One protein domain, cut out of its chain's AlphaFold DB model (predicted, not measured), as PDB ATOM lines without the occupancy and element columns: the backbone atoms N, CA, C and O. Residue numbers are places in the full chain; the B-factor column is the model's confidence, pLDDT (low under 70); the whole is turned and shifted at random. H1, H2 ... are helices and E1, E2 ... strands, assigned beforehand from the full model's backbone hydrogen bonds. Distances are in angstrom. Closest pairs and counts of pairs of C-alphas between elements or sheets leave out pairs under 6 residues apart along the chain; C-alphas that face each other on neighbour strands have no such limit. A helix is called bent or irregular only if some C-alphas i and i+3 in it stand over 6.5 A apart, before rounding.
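Overview. This is residues 88 to 96, 104 to 142 and 165 to 243 of the 367 residues of the protein "RMI1_N domain-containing protein" of Trichosporon asahii var. asahii (strain CBS 8904) (UniProt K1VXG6). A strongly twisted, curled sheet of five strands makes one end of the domain, and two helices make the other. H2, the long helix, packs on E1 of the sheet with its residues 222 to 234 and runs on beyond it, where its residues 234 to 238 meet residues 123 to 127 of H1; residues 133 to 140, of which 133 to 137 belong to H1, stick out free. The printed part has 127 residues with two named helices and five named strands, in the order E1 H1 E2 E3 E4 E5 H2, a mixed class of helices and strands. The sheet runs E3 E2 E1 E4 E5, antiparallel throughout. The whole is compact, with a radius of gyration of the C-alphas of 15.9 A, yet elongated, spanning 50 by 30 by 27 A.

Arrangement. E1, residues 109 to 118, is an inner strand that bends by 69 degrees at residue 114. Its pairing is staggered: residues 109 to 112 pair with E4, residues 199 to 202, where N 111 and O 200 are 2.8 A apart, within hydrogen-bond range. Residues 112 to 118 pair with E2, residues 167 to 172, where N 168 and O 117 are 2.8 A apart, within range. H1, residues 123 to 137, touches H2, residues 220 to 242, at a steep tilt of 46 degrees, opposite ways; the closest C-alphas, of Ala 123 and Leu 234, are 6.0 A apart. E2 and the edge strand E3, residues 177 to 182, form a hairpin, with N 180 and O 169 at 2.8 A. Residues 181 to 182 of E3 also pair, parallel, with residues 206 to 207. E4 and the edge strand E5, residues 212 to 216, form a hairpin, with N 201 and O 213 at 2.9 A. H2 is on the sheet; its closest C-alpha to E1 is that of Leu 222, 6.8 A from that of His 114. H1 is not on the sheet. Every O i to N i+4 pair of H1 is within hydrogen-bond range, and 16 of 19 in H2.

Along the chain. E1 begins at C-alpha 109, (212.983, 250.786, 179.481), and is 23.7 A long. H1 is 20.8 A long, from C-alpha 123 at (234.738, 228.144, 185.090). E2 is 16.1 A long, E3 16.3 A, E4 10.1 A and E5 12.3 A. H2 is 34.2 A long and ends at C-alpha 242, (244.834, 227.186, 180.795). It is irregular, with C-alphas 224 and 227 at 7.1 A, and has a kink of 35 degrees near residue 227.

Size, cuts and confidence. The two C-alphas farthest apart, of Pro 106 and Arg 142, are 53.4 A apart. Residues 97 to 103 are not printed, and C-alphas 96 and 104 are 7.5 A apart across that cut. Residues 143 to 164, in the link from H1 to E2, are not printed either, and C-alphas 142 and 165 are 30.4 A apart. Of the links that are printed whole, that from E3 to E4, 16 residues, is long. The mean pLDDT of the printed part is 95.0, and residue 142 is under 70.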
ATOM      1  N   GLU A  88     211.587 241.678 166.467       96.50
ATOM      2  CA  GLU A  88     210.480 241.634 165.516       96.50
ATOM      3  C   GLU A  88     209.406 242.673 165.839       96.50
ATOM      4  O   GLU A  88     208.784 243.231 164.932       96.50
ATOM      5  N   THR A  89     209.219 242.984 167.123       94.94
ATOM      6  CA  THR A  89     208.107 243.825 167.585       94.94
ATOM      7  C   THR A  89     208.473 245.287 167.834       94.94
ATOM      8  O   THR A  89     207.592 246.151 167.772       94.94
ATOM      9  N   THR A  90     209.746 245.629 168.066       94.19
ATOM     10  CA  THR A  90     210.149 247.023 168.312       94.19
ATOM     11  C   THR A  90     210.544 247.746 167.025       94.19
ATOM     12  O   THR A  90     211.411 247.333 166.257       94.19
ATOM     13  N   LEU A  91     209.912 248.895 166.766       92.25
ATOM     14  CA  LEU A  91     210.228 249.713 165.587       92.25
ATOM     15  C   LEU A  91     211.524 250.514 165.763       92.25
ATOM     16  O   LEU A  91     212.289 250.660 164.814       92.25
ATOM     17  N   ASN A  92     211.776 251.022 166.972       92.62
ATOM     18  CA  ASN A  92     212.890 251.917 167.273       92.62
ATOM     19  C   ASN A  92     213.689 251.393 168.468       92.62
ATOM     20  O   ASN A  92     213.098 251.022 169.481       92.62
ATOM     21  N   GLY A  93     215.019 251.432 168.364       90.69
ATOM     22  CA  GLY A  93     215.903 251.174 169.498       90.69
ATOM     23  C   GLY A  93     215.809 252.293 170.538       90.69
ATOM     24  O   GLY A  93     215.742 253.475 170.193       90.69
ATOM     25  N   VAL A  94     215.792 251.908 171.808       92.31
ATOM     26  CA  VAL A  94     215.797 252.782 172.988       92.31
ATOM     27  C   VAL A  94     217.209 252.926 173.566       92.31
ATOM     28  O   VAL A  94     217.515 253.942 174.193       92.31
ATOM     29  N   ILE A  95     218.082 251.938 173.361       93.44
ATOM     30  CA  ILE A  95     219.471 251.966 173.815       93.44
ATOM     31  C   ILE A  95     220.253 252.966 172.948       93.44
ATOM     32  O   ILE A  95     220.310 252.812 171.725       93.44
ATOM     33  N   PRO A  96     220.873 253.997 173.550       90.75
ATOM     34  CA  PRO A  96     221.702 254.933 172.804       90.75
ATOM     35  C   PRO A  96     222.953 254.224 172.265       90.75
ATOM     36  O   PRO A  96     223.583 253.441 172.972       90.75
ATOM     37  N   LEU A 104     221.957 255.994 181.644       83.69
ATOM     38  CA  LEU A 104     221.733 255.393 180.325       83.69
ATOM     39  C   LEU A 104     220.261 255.343 179.909       83.69
ATOM     40  O   LEU A 104     219.955 255.503 178.733       83.69
ATOM     41  N   PHE A 105     219.353 255.160 180.870       88.50
ATOM     42  CA  PHE A 105     217.918 255.106 180.617       88.50
ATOM     43  C   PHE A 105     217.221 256.189 181.446       88.50
ATOM     44  O   PHE A 105     217.007 256.002 182.646       88.50
ATOM     45  N   PRO A 106     216.862 257.341 180.848       88.06
ATOM     46  CA  PRO A 106     216.165 258.405 181.571       88.06
ATOM     47  C   PRO A 106     214.740 258.000 181.977       88.06
ATOM     48  O   PRO A 106     214.129 258.649 182.824       88.06
ATOM     49  N   ARG A 107     214.201 256.941 181.365       91.50
ATOM     50  CA  ARG A 107     212.883 256.365 181.639       91.50
ATOM     51  C   ARG A 107     213.013 254.849 181.798       91.50
ATOM     52  O   ARG A 107     213.909 254.272 181.173       91.50
ATOM     53  N   PRO A 108     212.135 254.199 182.585       92.94
ATOM     54  CA  PRO A 108     212.059 252.744 182.623       92.94
ATOM     55  C   PRO A 108     211.945 252.197 181.202       92.94
ATOM     56  O   PRO A 108     211.061 252.598 180.448       92.94
ATOM     57  N   THR A 109     212.897 251.351 180.827       95.31
ATOM     58  CA  THR A 109     212.983 250.786 179.481       95.31
ATOM     59  C   THR A 109     212.777 249.289 179.574       95.31
ATOM     60  O   THR A 109     213.436 248.632 180.387       95.31
ATOM     61  N   LEU A 110     211.856 248.777 178.759       96.81
ATOM     62  CA  LEU A 110     211.625 247.351 178.604       96.81
ATOM     63  C   LEU A 110     212.745 246.747 177.764       96.81
ATOM     64  O   LEU A 110     213.076 247.271 176.703       96.81
ATOM     65  N   LEU A 111     213.321 245.659 178.254       97.81
ATOM     66  CA  LEU A 111     214.413 244.955 177.609       97.81
ATOM     67  C   LEU A 111     214.177 243.453 177.682       97.81
ATOM     68  O   LEU A 111     213.530 242.959 178.602       97.81
ATOM     69  N   GLN A 112     214.751 242.746 176.724       98.25
ATOM     70  CA  GLN A 112     214.713 241.301 176.597       98.25
ATOM     71  C   GLN A 112     216.053 240.700 176.995       98.25
ATOM     72  O   GLN A 112     217.101 241.151 176.529       98.25
ATOM     73  N   LEU A 113     216.023 239.668 177.830       98.25
ATOM     74  CA  LEU A 113     217.197 238.895 178.208       98.25
ATOM     75  C   LEU A 113     217.640 237.997 177.044       98.25
ATOM     76  O   LEU A 113     216.948 237.046 176.696       98.25
ATOM     77  N   HIS A 114     218.800 238.291 176.457       97.94
ATOM     78  CA  HIS A 114     219.389 237.502 175.369       97.94
ATOM     79  C   HIS A 114     220.331 236.417 175.870       97.94
ATOM     80  O   HIS A 114     220.363 235.328 175.312       97.94
ATOM     81  N   SER A 115     221.137 236.707 176.890       97.88
ATOM     82  CA  SER A 115     222.050 235.718 177.459       97.88
ATOM     83  C   SER A 115     222.279 235.967 178.944       97.88
ATOM     84  O   SER A 115     222.214 237.100 179.428       97.88
ATOM     85  N   ILE A 116     222.554 234.892 179.680       98.06
ATOM     86  CA  ILE A 116     222.877 234.916 181.106       98.06
ATOM     87  C   ILE A 116     224.114 234.058 181.346       98.06
ATOM     88  O   ILE A 116     224.214 232.925 180.882       98.06
ATOM     89  N   THR A 117     225.086 234.608 182.066       97.56
ATOM     90  CA  THR A 117     226.331 233.906 182.396       97.56
ATOM     91  C   THR A 117     226.770 234.244 183.812       97.56
ATOM     92  O   THR A 117     226.717 235.396 184.230       97.56
ATOM     93  N   GLU A 118     227.242 233.253 184.563       97.62
ATOM     94  CA  GLU A 118     227.824 233.465 185.891       97.62
ATOM     95  C   GLU A 118     229.309 233.832 185.753       97.62
ATOM     96  O   GLU A 118     230.120 233.045 185.253       97.62
ATOM     97  N   ILE A 119     229.673 235.038 186.189       97.31
ATOM     98  CA  ILE A 119     231.043 235.563 186.098       97.31
ATOM     99  C   ILE A 119     231.773 235.580 187.441       97.31
ATOM    100  O   ILE A 119     233.000 235.669 187.443       97.31
ATOM    101  N   GLY A 120     231.057 235.471 188.561       96.38
ATOM    102  CA  GLY A 120     231.655 235.464 189.894       96.38
ATOM    103  C   GLY A 120     232.163 234.088 190.340       96.38
ATOM    104  O   GLY A 120     233.039 234.018 191.200       96.38
ATOM    105  N   ALA A 121     231.660 232.999 189.753       97.12
ATOM    106  CA  ALA A 121     232.158 231.641 189.985       97.12
ATOM    107  C   ALA A 121     233.263 231.239 188.989       97.12
ATOM    108  O   ALA A 121     233.317 231.717 187.849       97.12
ATOM    109  N   SER A 122     234.149 230.325 189.403       96.69
ATOM    110  CA  SER A 122     235.193 229.790 188.524       96.69
ATOM    111  C   SER A 122     234.586 228.932 187.407       96.69
ATOM    112  O   SER A 122     233.601 228.221 187.609       96.69
ATOM    113  N   ALA A 123     235.189 228.967 186.215       96.62
ATOM    114  CA  ALA A 123     234.738 228.144 185.090       96.62
ATOM    115  C   ALA A 123     234.826 226.640 185.404       96.62
ATOM    116  O   ALA A 123     234.003 225.860 184.943       96.62
ATOM    117  N   PHE A 124     235.787 226.235 186.238       96.94
ATOM    118  CA  PHE A 124     235.892 224.858 186.709       96.94
ATOM    119  C   PHE A 124     234.680 224.454 187.558       96.94
ATOM    120  O   PHE A 124     234.037 223.462 187.242       96.94
ATOM    121  N   ALA A 125     234.304 225.263 188.558       97.06
ATOM    122  CA  ALA A 125     233.149 224.974 189.412       97.06
ATOM    123  C   ALA A 125     231.833 224.918 188.616       97.06
ATOM    124  O   ALA A 125     230.994 224.056 188.867       97.06
ATOM    125  N   LEU A 126     231.673 225.800 187.624       97.62
ATOM    126  CA  LEU A 126     230.528 225.765 186.712       97.62
ATOM    127  C   LEU A 126     230.507 224.489 185.858       97.62
ATOM    128  O   LEU A 126     229.440 223.907 185.676       97.62
ATOM    129  N   ASN A 127     231.662 224.034 185.361       97.38
ATOM    130  CA  ASN A 127     231.737 222.790 184.596       97.38
ATOM    131  C   ASN A 127     231.434 221.563 185.461       97.38
ATOM    132  O   ASN A 127     230.665 220.713 185.028       97.38
ATOM    133  N   THR A 128     231.961 221.505 186.687       97.00
ATOM    134  CA  THR A 128     231.653 220.428 187.637       97.00
ATOM    135  C   THR A 128     230.156 220.370 187.939       97.00
ATOM    136  O   THR A 128     229.556 219.306 187.819       97.00
ATOM    137  N   ALA A 129     229.519 221.506 188.243       96.88
ATOM    138  CA  ALA A 129     228.073 221.552 188.471       96.88
ATOM    139  C   ALA A 129     227.275 221.121 187.225       96.88
ATOM    140  O   ALA A 129     226.292 220.390 187.340       96.88
ATOM    141  N   ARG A 130     227.714 221.518 186.020       96.81
ATOM    142  CA  ARG A 130     227.103 221.080 184.753       96.81
ATOM    143  C   ARG A 130     227.210 219.564 184.560       96.81
ATOM    144  O   ARG A 130     226.239 218.937 184.150       96.81
ATOM    145  N   GLU A 131     228.382 218.987 184.815       96.56
ATOM    146  CA  GLU A 131     228.623 217.544 184.693       96.56
ATOM    147  C   GLU A 131     227.755 216.754 185.672       96.56
ATOM    148  O   GLU A 131     227.067 215.832 185.243       96.56
ATOM    149  N   GLN A 132     227.677 217.194 186.930       95.12
ATOM    150  CA  GLN A 132     226.790 216.599 187.933       95.12
ATOM    151  C   GLN A 132     225.315 216.680 187.514       95.12
ATOM    152  O   GLN A 132     224.602 215.683 187.582       95.12
ATOM    153  N   ARG A 133     224.846 217.834 187.010       94.81
ATOM    154  CA  ARG A 133     223.478 217.953 186.461       94.81
ATOM    155  C   ARG A 133     223.234 216.958 185.333       94.81
ATOM    156  O   ARG A 133     222.174 216.344 185.284       94.81
ATOM    157  N   ARG A 134     224.201 216.799 184.427       94.25
ATOM    158  CA  ARG A 134     224.096 215.861 183.305       94.25
ATOM    159  C   ARG A 134     224.007 214.411 183.784       94.25
ATOM    160  O   ARG A 134     223.218 213.669 183.218       94.25
ATOM    161  N   GLU A 135     224.774 214.023 184.801       92.81
ATOM    162  CA  GLU A 135     224.731 212.671 185.383       92.81
ATOM    163  C   GLU A 135     223.387 212.360 186.051       92.81
ATOM    164  O   GLU A 135     222.861 211.255 185.890       92.81
ATOM    165  N   VAL A 136     222.809 213.346 186.746       90.81
ATOM    166  CA  VAL A 136     221.470 213.232 187.345       90.81
ATOM    167  C   VAL A 136     220.402 213.120 186.254       90.81
ATOM    168  O   VAL A 136     219.580 212.208 186.296       90.81
ATOM    169  N   LEU A 137     220.449 213.984 185.232       90.19
ATOM    170  CA  LEU A 137     219.500 213.963 184.110       90.19
ATOM    171  C   LEU A 137     219.609 212.695 183.253       90.19
ATOM    172  O   LEU A 137     218.602 212.231 182.728       90.19
ATOM    173  N   SER A 138     220.805 212.118 183.108       91.88
ATOM    174  CA  SER A 138     220.979 210.859 182.376       91.88
ATOM    175  C   SER A 138     220.572 209.628 183.190       91.88
ATOM    176  O   SER A 138     220.656 208.518 182.670       91.88
ATOM    177  N   GLY A 139     220.203 209.792 184.467       87.56
ATOM    178  CA  GLY A 139     219.869 208.688 185.368       87.56
ATOM    179  C   GLY A 139     221.060 207.793 185.726       87.56
ATOM    180  O   GLY A 139     220.868 206.733 186.318       87.56
ATOM    181  N   ALA A 140     222.294 208.202 185.410       82.81
ATOM    182  CA  ALA A 140     223.492 207.409 185.703       82.81
ATOM    183  C   ALA A 140     223.702 207.225 187.216       82.81
ATOM    184  O   ALA A 140     224.272 206.225 187.649       82.81
ATOM    185  N   THR A 141     223.200 208.161 188.023       75.25
ATOM    186  CA  THR A 141     223.220 208.080 189.486       75.25
ATOM    187  C   THR A 141     222.215 207.072 190.049       75.25
ATOM    188  O   THR A 141     222.464 206.533 191.123       75.25
ATOM    189  N   ARG A 142     221.130 206.747 189.327       68.94
ATOM    190  CA  ARG A 142     220.097 205.800 189.792       68.94
ATOM    191  C   ARG A 142     220.570 204.343 189.801       68.94
ATOM    192  O   ARG A 142     220.076 203.546 190.582       68.94
ATOM    193  N   SER A 165     227.303 233.844 192.275       96.25
ATOM    194  CA  SER A 165     228.069 234.958 192.849       96.25
ATOM    195  C   SER A 165     227.713 236.290 192.190       96.25
ATOM    196  O   SER A 165     227.222 237.193 192.866       96.25
ATOM    197  N   MET A 166     227.902 236.397 190.877       97.75
ATOM    198  CA  MET A 166     227.621 237.595 190.096       97.75
ATOM    199  C   MET A 166     227.250 237.207 188.668       97.75
ATOM    200  O   MET A 166     228.070 236.655 187.924       97.75
ATOM    201  N   LEU A 167     226.034 237.552 188.257       98.12
ATOM    202  CA  LEU A 167     225.567 237.340 186.897       98.12
ATOM    203  C   LEU A 167     225.992 238.478 185.964       98.12
ATOM    204  O   LEU A 167     225.952 239.665 186.285       98.12
ATOM    205  N   SER A 168     226.369 238.091 184.755       97.69
ATOM    206  CA  SER A 168     226.536 238.946 183.593       97.69
ATOM    207  C   SER A 168     225.432 238.600 182.613       97.69
ATOM    208  O   SER A 168     225.411 237.486 182.081       97.69
ATOM    209  N   VAL A 169     224.561 239.560 182.345       98.00
ATOM    210  CA  VAL A 169     223.445 239.393 181.418       98.00
ATOM    211  C   VAL A 169     223.640 240.266 180.192       98.00
ATOM    212  O   VAL A 169     224.082 241.410 180.293       98.00
ATOM    213  N   GLU A 170     223.313 239.739 179.025       97.81
ATOM    214  CA  GLU A 170     223.169 240.530 177.810       97.81
ATOM    215  C   GLU A 170     221.688 240.762 177.572       97.81
ATOM    216  O   GLU A 170     220.895 239.819 177.580       97.81
ATOM    217  N   VAL A 171     221.310 242.022 177.395       97.88
ATOM    218  CA  VAL A 171     219.919 242.390 177.162       97.88
ATOM    219  C   VAL A 171     219.792 243.250 175.918       97.88
ATOM    220  O   VAL A 171     220.708 244.004 175.584       97.88
ATOM    221  N   SER A 172     218.643 243.157 175.262       97.62
ATOM    222  CA  SER A 172     218.334 243.841 174.011       97.62
ATOM    223  C   SER A 172     217.063 244.665 174.141       97.62
ATOM    224  O   SER A 172     216.146 244.284 174.861       97.62
ATOM    225  N   ASP A 173     216.987 245.777 173.425       97.12
ATOM    226  CA  ASP A 173     215.731 246.496 173.158       97.12
ATOM    227  C   ASP A 173     215.077 246.058 171.828       97.12
ATOM    228  O   ASP A 173     214.144 246.698 171.340       97.12
ATOM    229  N   GLY A 174     215.603 244.992 171.218       97.12
ATOM    230  CA  GLY A 174     215.248 244.498 169.889       97.12
ATOM    231  C   GLY A 174     216.136 245.036 168.765       97.12
ATOM    232  O   GLY A 174     216.159 244.473 167.678       97.12
ATOM    233  N   ARG A 175     216.918 246.097 168.988       96.44
ATOM    234  CA  ARG A 175     217.775 246.693 167.945       96.44
ATOM    235  C   ARG A 175     219.243 246.736 168.331       96.44
ATOM    236  O   ARG A 175     220.103 246.574 167.472       96.44
ATOM    237  N   SER A 176     219.526 246.969 169.601       96.00
ATOM    238  CA  SER A 176     220.868 247.033 170.160       96.00
ATOM    239  C   SER A 176     220.958 246.097 171.353       96.00
ATOM    240  O   SER A 176     220.047 246.041 172.175       96.00
ATOM    241  N   THR A 177     222.078 245.391 171.476       96.56
ATOM    242  CA  THR A 177     222.368 244.576 172.655       96.56
ATOM    243  C   THR A 177     223.376 245.284 173.545       96.56
ATOM    244  O   THR A 177     224.266 246.004 173.088       96.56
ATOM    245  N   ILE A 178     223.221 245.115 174.853       96.69
ATOM    246  CA  ILE A 178     224.147 245.663 175.832       96.69
ATOM    247  C   ILE A 178     224.324 244.723 177.011       96.69
ATOM    248  O   ILE A 178     223.380 244.115 177.521       96.69
ATOM    249  N   ARG A 179     225.561 244.662 177.491       97.00
ATOM    250  CA  ARG A 179     225.924 243.890 178.668       97.00
ATOM    251  C   ARG A 179     225.605 244.656 179.949       97.00
ATOM    252  O   ARG A 179     225.971 245.819 180.104       97.00
ATOM    253  N   ALA A 180     224.966 243.975 180.885       97.00
ATOM    254  CA  ALA A 180     224.715 244.430 182.240       97.00
ATOM    255  C   ALA A 180     225.265 243.427 183.254       97.00
ATOM    256  O   ALA A 180     225.477 242.250 182.953       97.00
ATOM    257  N   ILE A 181     225.539 243.921 184.457       97.69
ATOM    258  CA  ILE A 181     226.152 243.137 185.527       97.69
ATOM    259  C   ILE A 181     225.264 243.244 186.759       97.69
ATOM    260  O   ILE A 181     224.830 244.335 187.134       97.69
ATOM    261  N   GLU A 182     225.002 242.106 187.384       97.75
ATOM    262  CA  GLU A 182     224.335 242.005 188.674       97.75
ATOM    263  C   GLU A 182     225.219 242.631 189.759       97.75
ATOM    264  O   GLU A 182     226.257 242.097 190.134       97.75
ATOM    265  N   TYR A 183     224.821 243.799 190.257       97.44
ATOM    266  CA  TYR A 183     225.519 244.472 191.351       97.44
ATOM    267  C   TYR A 183     225.022 243.990 192.721       97.44
ATOM    268  O   TYR A 183     225.797 243.883 193.671       97.44
ATOM    269  N   ARG A 184     223.729 243.658 192.822       97.56
ATOM    270  CA  ARG A 184     223.127 242.982 193.980       97.56
ATOM    271  C   ARG A 184     222.329 241.775 193.518       97.56
ATOM    272  O   ARG A 184     221.683 241.844 192.480       97.56
ATOM    273  N   LYS A 185     222.311 240.728 194.348       97.62
ATOM    274  CA  LYS A 185     221.629 239.465 194.056       97.62
ATOM    275  C   LYS A 185     220.153 239.682 193.676       97.62
ATOM    276  O   LYS A 185     219.392 240.211 194.485       97.62
ATOM    277  N   LEU A 186     219.765 239.257 192.475       97.56
ATOM    278  CA  LEU A 186     218.406 239.291 191.929       97.56
ATOM    279  C   LEU A 186     217.755 237.904 192.043       97.56
ATOM    280  O   LEU A 186     218.031 237.055 191.200       97.56
ATOM    281  N   PRO A 187     216.923 237.613 193.056       96.62
ATOM    282  CA  PRO A 187     216.447 236.250 193.316       96.62
ATOM    283  C   PRO A 187     215.735 235.603 192.118       96.62
ATOM    284  O   PRO A 187     215.875 234.404 191.931       96.62
ATOM    285  N   GLU A 188     215.077 236.409 191.284       97.00
ATOM    286  CA  GLU A 188     214.358 236.003 190.067       97.00
ATOM    287  C   GLU A 188     215.279 235.560 188.914       97.00
ATOM    288  O   GLU A 188     214.827 234.895 187.985       97.00
ATOM    289  N   LEU A 189     216.569 235.922 188.960       97.69
ATOM    290  CA  LEU A 189     217.563 235.522 187.965       97.69
ATOM    291  C   LEU A 189     218.507 234.462 188.543       97.69
ATOM    292  O   LEU A 189     219.207 234.705 189.531       97.69
ATOM    293  N   ALA A 190     218.562 233.297 187.909       96.75
ATOM    294  CA  ALA A 190     219.422 232.178 188.259       96.75
ATOM    295  C   ALA A 190     219.867 231.432 186.990       96.75
ATOM    296  O   ALA A 190     219.083 231.158 186.083       96.75
ATOM    297  N   LEU A 191     221.162 231.113 186.913       97.06
ATOM    298  CA  LEU A 191     221.727 230.395 185.774       97.06
ATOM    299  C   LEU A 191     221.125 228.985 185.685       97.06
ATOM    300  O   LEU A 191     221.138 228.247 186.667       97.06
ATOM    301  N   GLY A 192     220.638 228.607 184.501       94.88
ATOM    302  CA  GLY A 192     220.035 227.296 184.246       94.88
ATOM    303  C   GLY A 192     218.648 227.086 184.862       94.88
ATOM    304  O   GLY A 192     218.190 225.951 184.883       94.88
ATOM    305  N   GLU A 193     218.027 228.140 185.394       95.56
ATOM    306  CA  GLU A 193     216.625 228.166 185.841       95.56
ATOM    307  C   GLU A 193     215.855 229.291 185.131       95.56
ATOM    308  O   GLU A 193     214.704 229.120 184.743       95.56
ATOM    309  N   THR A 194     216.492 230.449 184.926       97.44
ATOM    310  CA  THR A 194     215.901 231.566 184.187       97.44
ATOM    311  C   THR A 194     215.878 231.296 182.686       97.44
ATOM    312  O   THR A 194     216.930 231.102 182.071       97.44
ATOM    313  N   ARG A 195     214.679 231.393 182.107       97.69
ATOM    314  CA  ARG A 195     214.427 231.305 180.664       97.69
ATOM    315  C   ARG A 195     214.938 232.548 179.929       97.69
ATOM    316  O   ARG A 195     214.834 233.671 180.437       97.69
ATOM    317  N   LEU A 196     215.481 232.362 178.733       98.12
ATOM    318  CA  LEU A 196     215.836 233.442 177.815       98.12
ATOM    319  C   LEU A 196     214.596 234.016 177.120       98.12
ATOM    320  O   LEU A 196     213.512 233.435 177.122       98.12
ATOM    321  N   GLY A 197     214.738 235.226 176.581       97.88
ATOM    322  CA  GLY A 197     213.621 235.985 176.020       97.88
ATOM    323  C   GLY A 197     212.759 236.705 177.061       97.88
ATOM    324  O   GLY A 197     211.905 237.513 176.694       97.88
ATOM    325  N   LEU A 198     213.030 236.481 178.350       98.19
ATOM    326  CA  LEU A 198     212.366 237.140 179.466       98.19
ATOM    327  C   LEU A 198     212.440 238.665 179.354       98.19
ATOM    328  O   LEU A 198     213.497 239.245 179.080       98.19
ATOM    329  N   LYS A 199     211.308 239.320 179.604       98.00
ATOM    330  CA  LYS A 199     211.163 240.771 179.588       98.00
ATOM    331  C   LYS A 199     211.385 241.347 180.983       98.00
ATOM    332  O   LYS A 199     210.862 240.859 181.988       98.00
ATOM    333  N   MET A 200     212.162 242.420 181.043       97.25
ATOM    334  CA  MET A 200     212.489 243.123 182.279       97.25
ATOM    335  C   MET A 200     212.500 244.633 182.055       97.25
ATOM    336  O   MET A 200     212.943 245.113 181.012       97.25
ATOM    337  N   MET A 201     212.050 245.402 183.044       95.56
ATOM    338  CA  MET A 201     212.204 246.856 183.033       95.56
ATOM    339  C   MET A 201     213.416 247.275 183.843       95.56
ATOM    340  O   MET A 201     213.620 246.789 184.960       95.56
ATOM    341  N   ARG A 202     214.183 248.240 183.329       90.44
ATOM    342  CA  ARG A 202     215.287 248.825 184.099       90.44
ATOM    343  C   ARG A 202     215.542 250.300 183.827       90.44
ATOM    344  O   ARG A 202     215.128 250.846 182.805       90.44
ATOM    345  N   GLY A 203     216.307 250.905 184.739       82.00
ATOM    346  CA  GLY A 203     216.868 252.256 184.599       82.00
ATOM    347  C   GLY A 203     218.403 252.335 184.478       82.00
ATOM    348  O   GLY A 203     218.930 253.393 184.140       82.00
ATOM    349  N   ARG A 204     219.159 251.263 184.781       89.50
ATOM    350  CA  ARG A 204     220.647 251.251 184.817       89.50
ATOM    351  C   ARG A 204     221.224 249.880 184.426       89.50
ATOM    352  O   ARG A 204     220.508 248.891 184.493       89.50
ATOM    353  N   LEU A 205     222.511 249.814 184.056       92.88
ATOM    354  CA  LEU A 205     223.210 248.552 183.725       92.88
ATOM    355  C   LEU A 205     223.749 247.782 184.935       92.88
ATOM    356  O   LEU A 205     223.989 246.584 184.834       92.88
ATOM    357  N   LEU A 206     223.968 248.464 186.059       95.75
ATOM    358  CA  LEU A 206     224.327 247.825 187.323       95.75
ATOM    359  C   LEU A 206     223.037 247.374 187.994       95.75
ATOM    360  O   LEU A 206     222.323 248.195 188.575       95.75
ATOM    361  N   LEU A 207     222.705 246.099 187.834       96.88
ATOM    362  CA  LEU A 207     221.400 245.586 188.209       96.88
ATOM    363  C   LEU A 207     221.312 245.394 189.724       96.88
ATOM    364  O   LEU A 207     222.176 244.780 190.350       96.88
ATOM    365  N   GLU A 208     220.249 245.928 190.307       97.25
ATOM    366  CA  GLU A 208     219.869 245.754 191.702       97.25
ATOM    367  C   GLU A 208     218.371 245.438 191.769       97.25
ATOM    368  O   GLU A 208     217.619 245.946 190.938       97.25
ATOM    369  N   PRO A 209     217.884 244.748 192.817       97.31
ATOM    370  CA  PRO A 209     216.443 244.537 193.007       97.31
ATOM    371  C   PRO A 209     215.606 245.829 193.003       97.31
ATOM    372  O   PRO A 209     214.414 245.806 192.743       97.31
ATOM    373  N   LYS A 210     216.224 246.981 193.298       96.38
ATOM    374  CA  LYS A 210     215.551 248.289 193.327       96.38
ATOM    375  C   LYS A 210     215.363 248.928 191.951       96.38
ATOM    376  O   LYS A 210     214.558 249.845 191.828       96.38
ATOM    377  N   ASN A 211     216.163 248.545 190.956       95.25
ATOM    378  CA  ASN A 211     216.209 249.208 189.647       95.25
ATOM    379  C   ASN A 211     215.848 248.282 188.481       95.25
ATOM    380  O   ASN A 211     215.979 248.688 187.323       95.25
ATOM    381  N   CYS A 212     215.436 247.063 188.811       96.81
ATOM    382  CA  CYS A 212     215.175 245.965 187.910       96.81
ATOM    383  C   CYS A 212     213.879 245.289 188.353       96.81
ATOM    384  O   CYS A 212     213.755 244.909 189.517       96.81
ATOM    385  N   THR A 213     212.940 245.130 187.428       97.38
ATOM    386  CA  THR A 213     211.696 244.385 187.649       97.38
ATOM    387  C   THR A 213     211.543 243.380 186.524       97.38
ATOM    388  O   THR A 213     211.515 243.773 185.354       97.38
ATOM    389  N   VAL A 214     211.481 242.098 186.867       97.50
ATOM    390  CA  VAL A 214     211.175 241.026 185.917       97.50
ATOM    391  C   VAL A 214     209.673 241.013 185.667       97.50
ATOM    392  O   VAL A 214     208.891 241.026 186.612       97.50
ATOM    393  N   ILE A 215     209.276 241.019 184.395       97.38
ATOM    394  CA  ILE A 215     207.866 240.919 183.996       97.38
ATOM    395  C   ILE A 215     207.508 239.464 183.678       97.38
ATOM    396  O   ILE A 215     206.446 238.999 184.073       97.38
ATOM    397  N   GLY A 216     208.409 238.735 183.010       96.62
ATOM    398  CA  GLY A 216     208.197 237.347 182.588       96.62
ATOM    399  C   GLY A 216     208.331 237.177 181.076       96.62
ATOM    400  O   GLY A 216     209.017 237.969 180.427       96.62
ATOM    401  N   GLY A 217     207.689 236.148 180.530       97.00
ATOM    402  CA  GLY A 217     207.785 235.768 179.119       97.00
ATOM    403  C   GLY A 217     209.017 234.922 178.795       97.00
ATOM    404  O   GLY A 217     209.934 234.770 179.611       97.00
ATOM    405  N   CYS A 218     209.024 234.359 177.595       97.38
ATOM    406  CA  CYS A 218     210.120 233.558 177.053       97.38
ATOM    407  C   CYS A 218     210.126 233.632 175.527       97.38
ATOM    408  O   CYS A 218     209.087 233.865 174.927       97.38
ATOM    409  N   VAL A 219     211.283 233.409 174.909       98.19
ATOM    410  CA  VAL A 219     211.406 233.306 173.446       98.19
ATOM    411  C   VAL A 219     212.099 231.985 173.150       98.19
ATOM    412  O   VAL A 219     213.256 231.799 173.539       98.19
ATOM    413  N   ASP A 220     211.380 231.064 172.515       97.81
ATOM    414  CA  ASP A 220     211.810 229.671 172.370       97.81
ATOM    415  C   ASP A 220     213.093 229.554 171.534       97.81
ATOM    416  O   ASP A 220     214.003 228.818 171.913       97.81
ATOM    417  N   GLU A 221     213.254 230.371 170.488       97.44
ATOM    418  CA  GLU A 221     214.460 230.366 169.648       97.44
ATOM    419  C   GLU A 221     215.722 230.758 170.431       97.44
ATOM    420  O   GLU A 221     216.821 230.262 170.163       97.44
ATOM    421  N   LEU A 222     215.585 231.658 171.412       97.31
ATOM    422  CA  LEU A 222     216.696 232.024 172.289       97.31
ATOM    423  C   LEU A 222     216.991 230.902 173.287       97.31
ATOM    424  O   LEU A 222     218.160 230.617 173.550       97.31
ATOM    425  N   GLU A 223     215.952 230.260 173.818       97.31
ATOM    426  CA  GLU A 223     216.081 229.172 174.789       97.31
ATOM    427  C   GLU A 223     216.769 227.941 174.183       97.31
ATOM    428  O   GLU A 223     217.683 227.386 174.798       97.31
ATOM    429  N   GLU A 224     216.422 227.566 172.949       97.19
ATOM    430  CA  GLU A 224     217.059 226.459 172.219       97.19
ATOM    431  C   GLU A 224     218.577 226.660 172.052       97.19
ATOM    432  O   GLU A 224     219.360 225.710 172.148       97.19
ATOM    433  N   GLY A 225     219.017 227.908 171.855       96.00
ATOM    434  CA  GLY A 225     220.433 228.266 171.723       96.00
ATOM    435  C   GLY A 225     221.196 228.369 173.050       96.00
ATOM    436  O   GLY A 225     222.435 228.367 173.049       96.00
ATOM    437  N   GLN A 226     220.494 228.443 174.189       95.81
ATOM    438  CA  GLN A 226     221.099 228.687 175.503       95.81
ATOM    439  C   GLN A 226     222.152 227.635 175.885       95.81
ATOM    440  O   GLN A 226     223.260 228.033 176.276       95.81
ATOM    441  N   PRO A 227     221.884 226.314 175.779       95.88
ATOM    442  CA  PRO A 227     222.838 225.307 176.227       95.88
ATOM    443  C   PRO A 227     224.146 225.400 175.447       95.88
ATOM    444  O   PRO A 227     225.218 225.402 176.049       95.88
ATOM    445  N   GLN A 228     224.073 225.551 174.121       96.62
ATOM    446  CA  GLN A 228     225.253 225.639 173.264       96.62
ATOM    447  C   GLN A 228     226.094 226.882 173.584       96.62
ATOM    448  O   GLN A 228     227.302 226.758 173.804       96.62
ATOM    449  N   ALA A 229     225.460 228.055 173.685       95.81
ATOM    450  CA  ALA A 229     226.144 229.300 174.032       95.81
ATOM    451  C   ALA A 229     226.806 229.228 175.420       95.81
ATOM    452  O   ALA A 229     227.917 229.730 175.623       95.81
ATOM    453  N   PHE A 230     226.155 228.557 176.377       96.38
ATOM    454  CA  PHE A 230     226.713 228.327 177.705       96.38
ATOM    455  C   PHE A 230     227.974 227.452 177.661       96.38
ATOM    456  O   PHE A 230     228.989 227.825 178.258       96.38
ATOM    457  N   VAL A 231     227.946 226.324 176.935       96.56
ATOM    458  CA  VAL A 231     229.120 225.443 176.785       96.56
ATOM    459  C   VAL A 231     230.274 226.177 176.114       96.56
ATOM    460  O   VAL A 231     231.390 226.149 176.631       96.56
ATOM    461  N   GLU A 232     230.013 226.887 175.018       96.62
ATOM    462  CA  GLU A 232     231.046 227.633 174.296       96.62
ATOM    463  C   GLU A 232     231.695 228.703 175.190       96.62
ATOM    464  O   GLU A 232     232.925 228.807 175.281       96.62
ATOM    465  N   GLY A 233     230.880 229.473 175.919       95.19
ATOM    466  CA  GLY A 233     231.367 230.476 176.864       95.19
ATOM    467  C   GLY A 233     232.214 229.868 177.987       95.19
ATOM    468  O   GLY A 233     233.231 230.446 178.394       95.19
ATOM    469  N   LEU A 234     231.831 228.685 178.468       96.25
ATOM    470  CA  LEU A 234     232.543 227.947 179.505       96.25
ATOM    471  C   LEU A 234     233.890 227.414 179.006       96.25
ATOM    472  O   LEU A 234     234.923 227.649 179.641       96.25
ATOM    473  N   GLU A 235     233.900 226.760 177.845       96.25
ATOM    474  CA  GLU A 235     235.110 226.245 177.209       96.25
ATOM    475  C   GLU A 235     236.092 227.372 176.919       96.25
ATOM    476  O   GLU A 235     237.271 227.265 177.263       96.25
ATOM    477  N   LYS A 236     235.620 228.499 176.378       95.88
ATOM    478  CA  LYS A 236     236.462 229.675 176.141       95.88
ATOM    479  C   LYS A 236     237.156 230.142 177.422       95.88
ATOM    480  O   LYS A 236     238.348 230.455 177.392       95.88
ATOM    481  N   ARG A 237     236.452 230.156 178.559       95.00
ATOM    482  CA  ARG A 237     237.034 230.527 179.863       95.00
ATOM    483  C   ARG A 237     238.032 229.491 180.374       95.00
ATOM    484  O   ARG A 237     239.089 229.890 180.859       95.00
ATOM    485  N   LEU A 238     237.741 228.197 180.243       94.75
ATOM    486  CA  LEU A 238     238.657 227.120 180.639       94.75
ATOM    487  C   LEU A 238     239.954 227.146 179.816       94.75
ATOM    488  O   LEU A 238     241.045 227.050 180.378       94.75
ATOM    489  N   HIS A 239     239.856 227.363 178.503       93.94
ATOM    490  CA  HIS A 239     241.021 227.488 177.624       93.94
ATOM    491  C   HIS A 239     241.815 228.767 177.900       93.94
ATOM    492  O   HIS A 239     243.043 228.720 177.959       93.94
ATOM    493  N   THR A 240     241.134 229.893 178.134       92.12
ATOM    494  CA  THR A 240     241.797 231.159 178.493       92.12
ATOM    495  C   THR A 240     242.531 231.044 179.830       92.12
ATOM    496  O   THR A 240     243.630 231.569 179.967       92.12
ATOM    497  N   ALA A 241     241.962 230.327 180.804       86.00
ATOM    498  CA  ALA A 241     242.608 230.077 182.091       86.00
ATOM    499  C   ALA A 241     243.799 229.107 181.985       86.00
ATOM    500  O   ALA A 241     244.747 229.217 182.759       86.00
ATOM    501  N   ARG A 242     243.757 228.159 181.035       85.38
ATOM    502  CA  ARG A 242     244.834 227.186 180.795       85.38
ATOM    503  C   ARG A 242     245.981 227.754 179.969       85.38
ATOM    504  O   ARG A 242     247.109 227.286 180.123       85.38
ATOM    505  N   ALA A 243     245.708 228.712 179.082       82.50
ATOM    506  CA  ALA A 243     246.756 229.402 178.348       82.50
ATOM    507  C   ALA A 243     247.764 229.927 179.378       82.50
ATOM    508  O   ALA A 243     247.357 230.676 180.271       82.50
TER     509      ALA A 243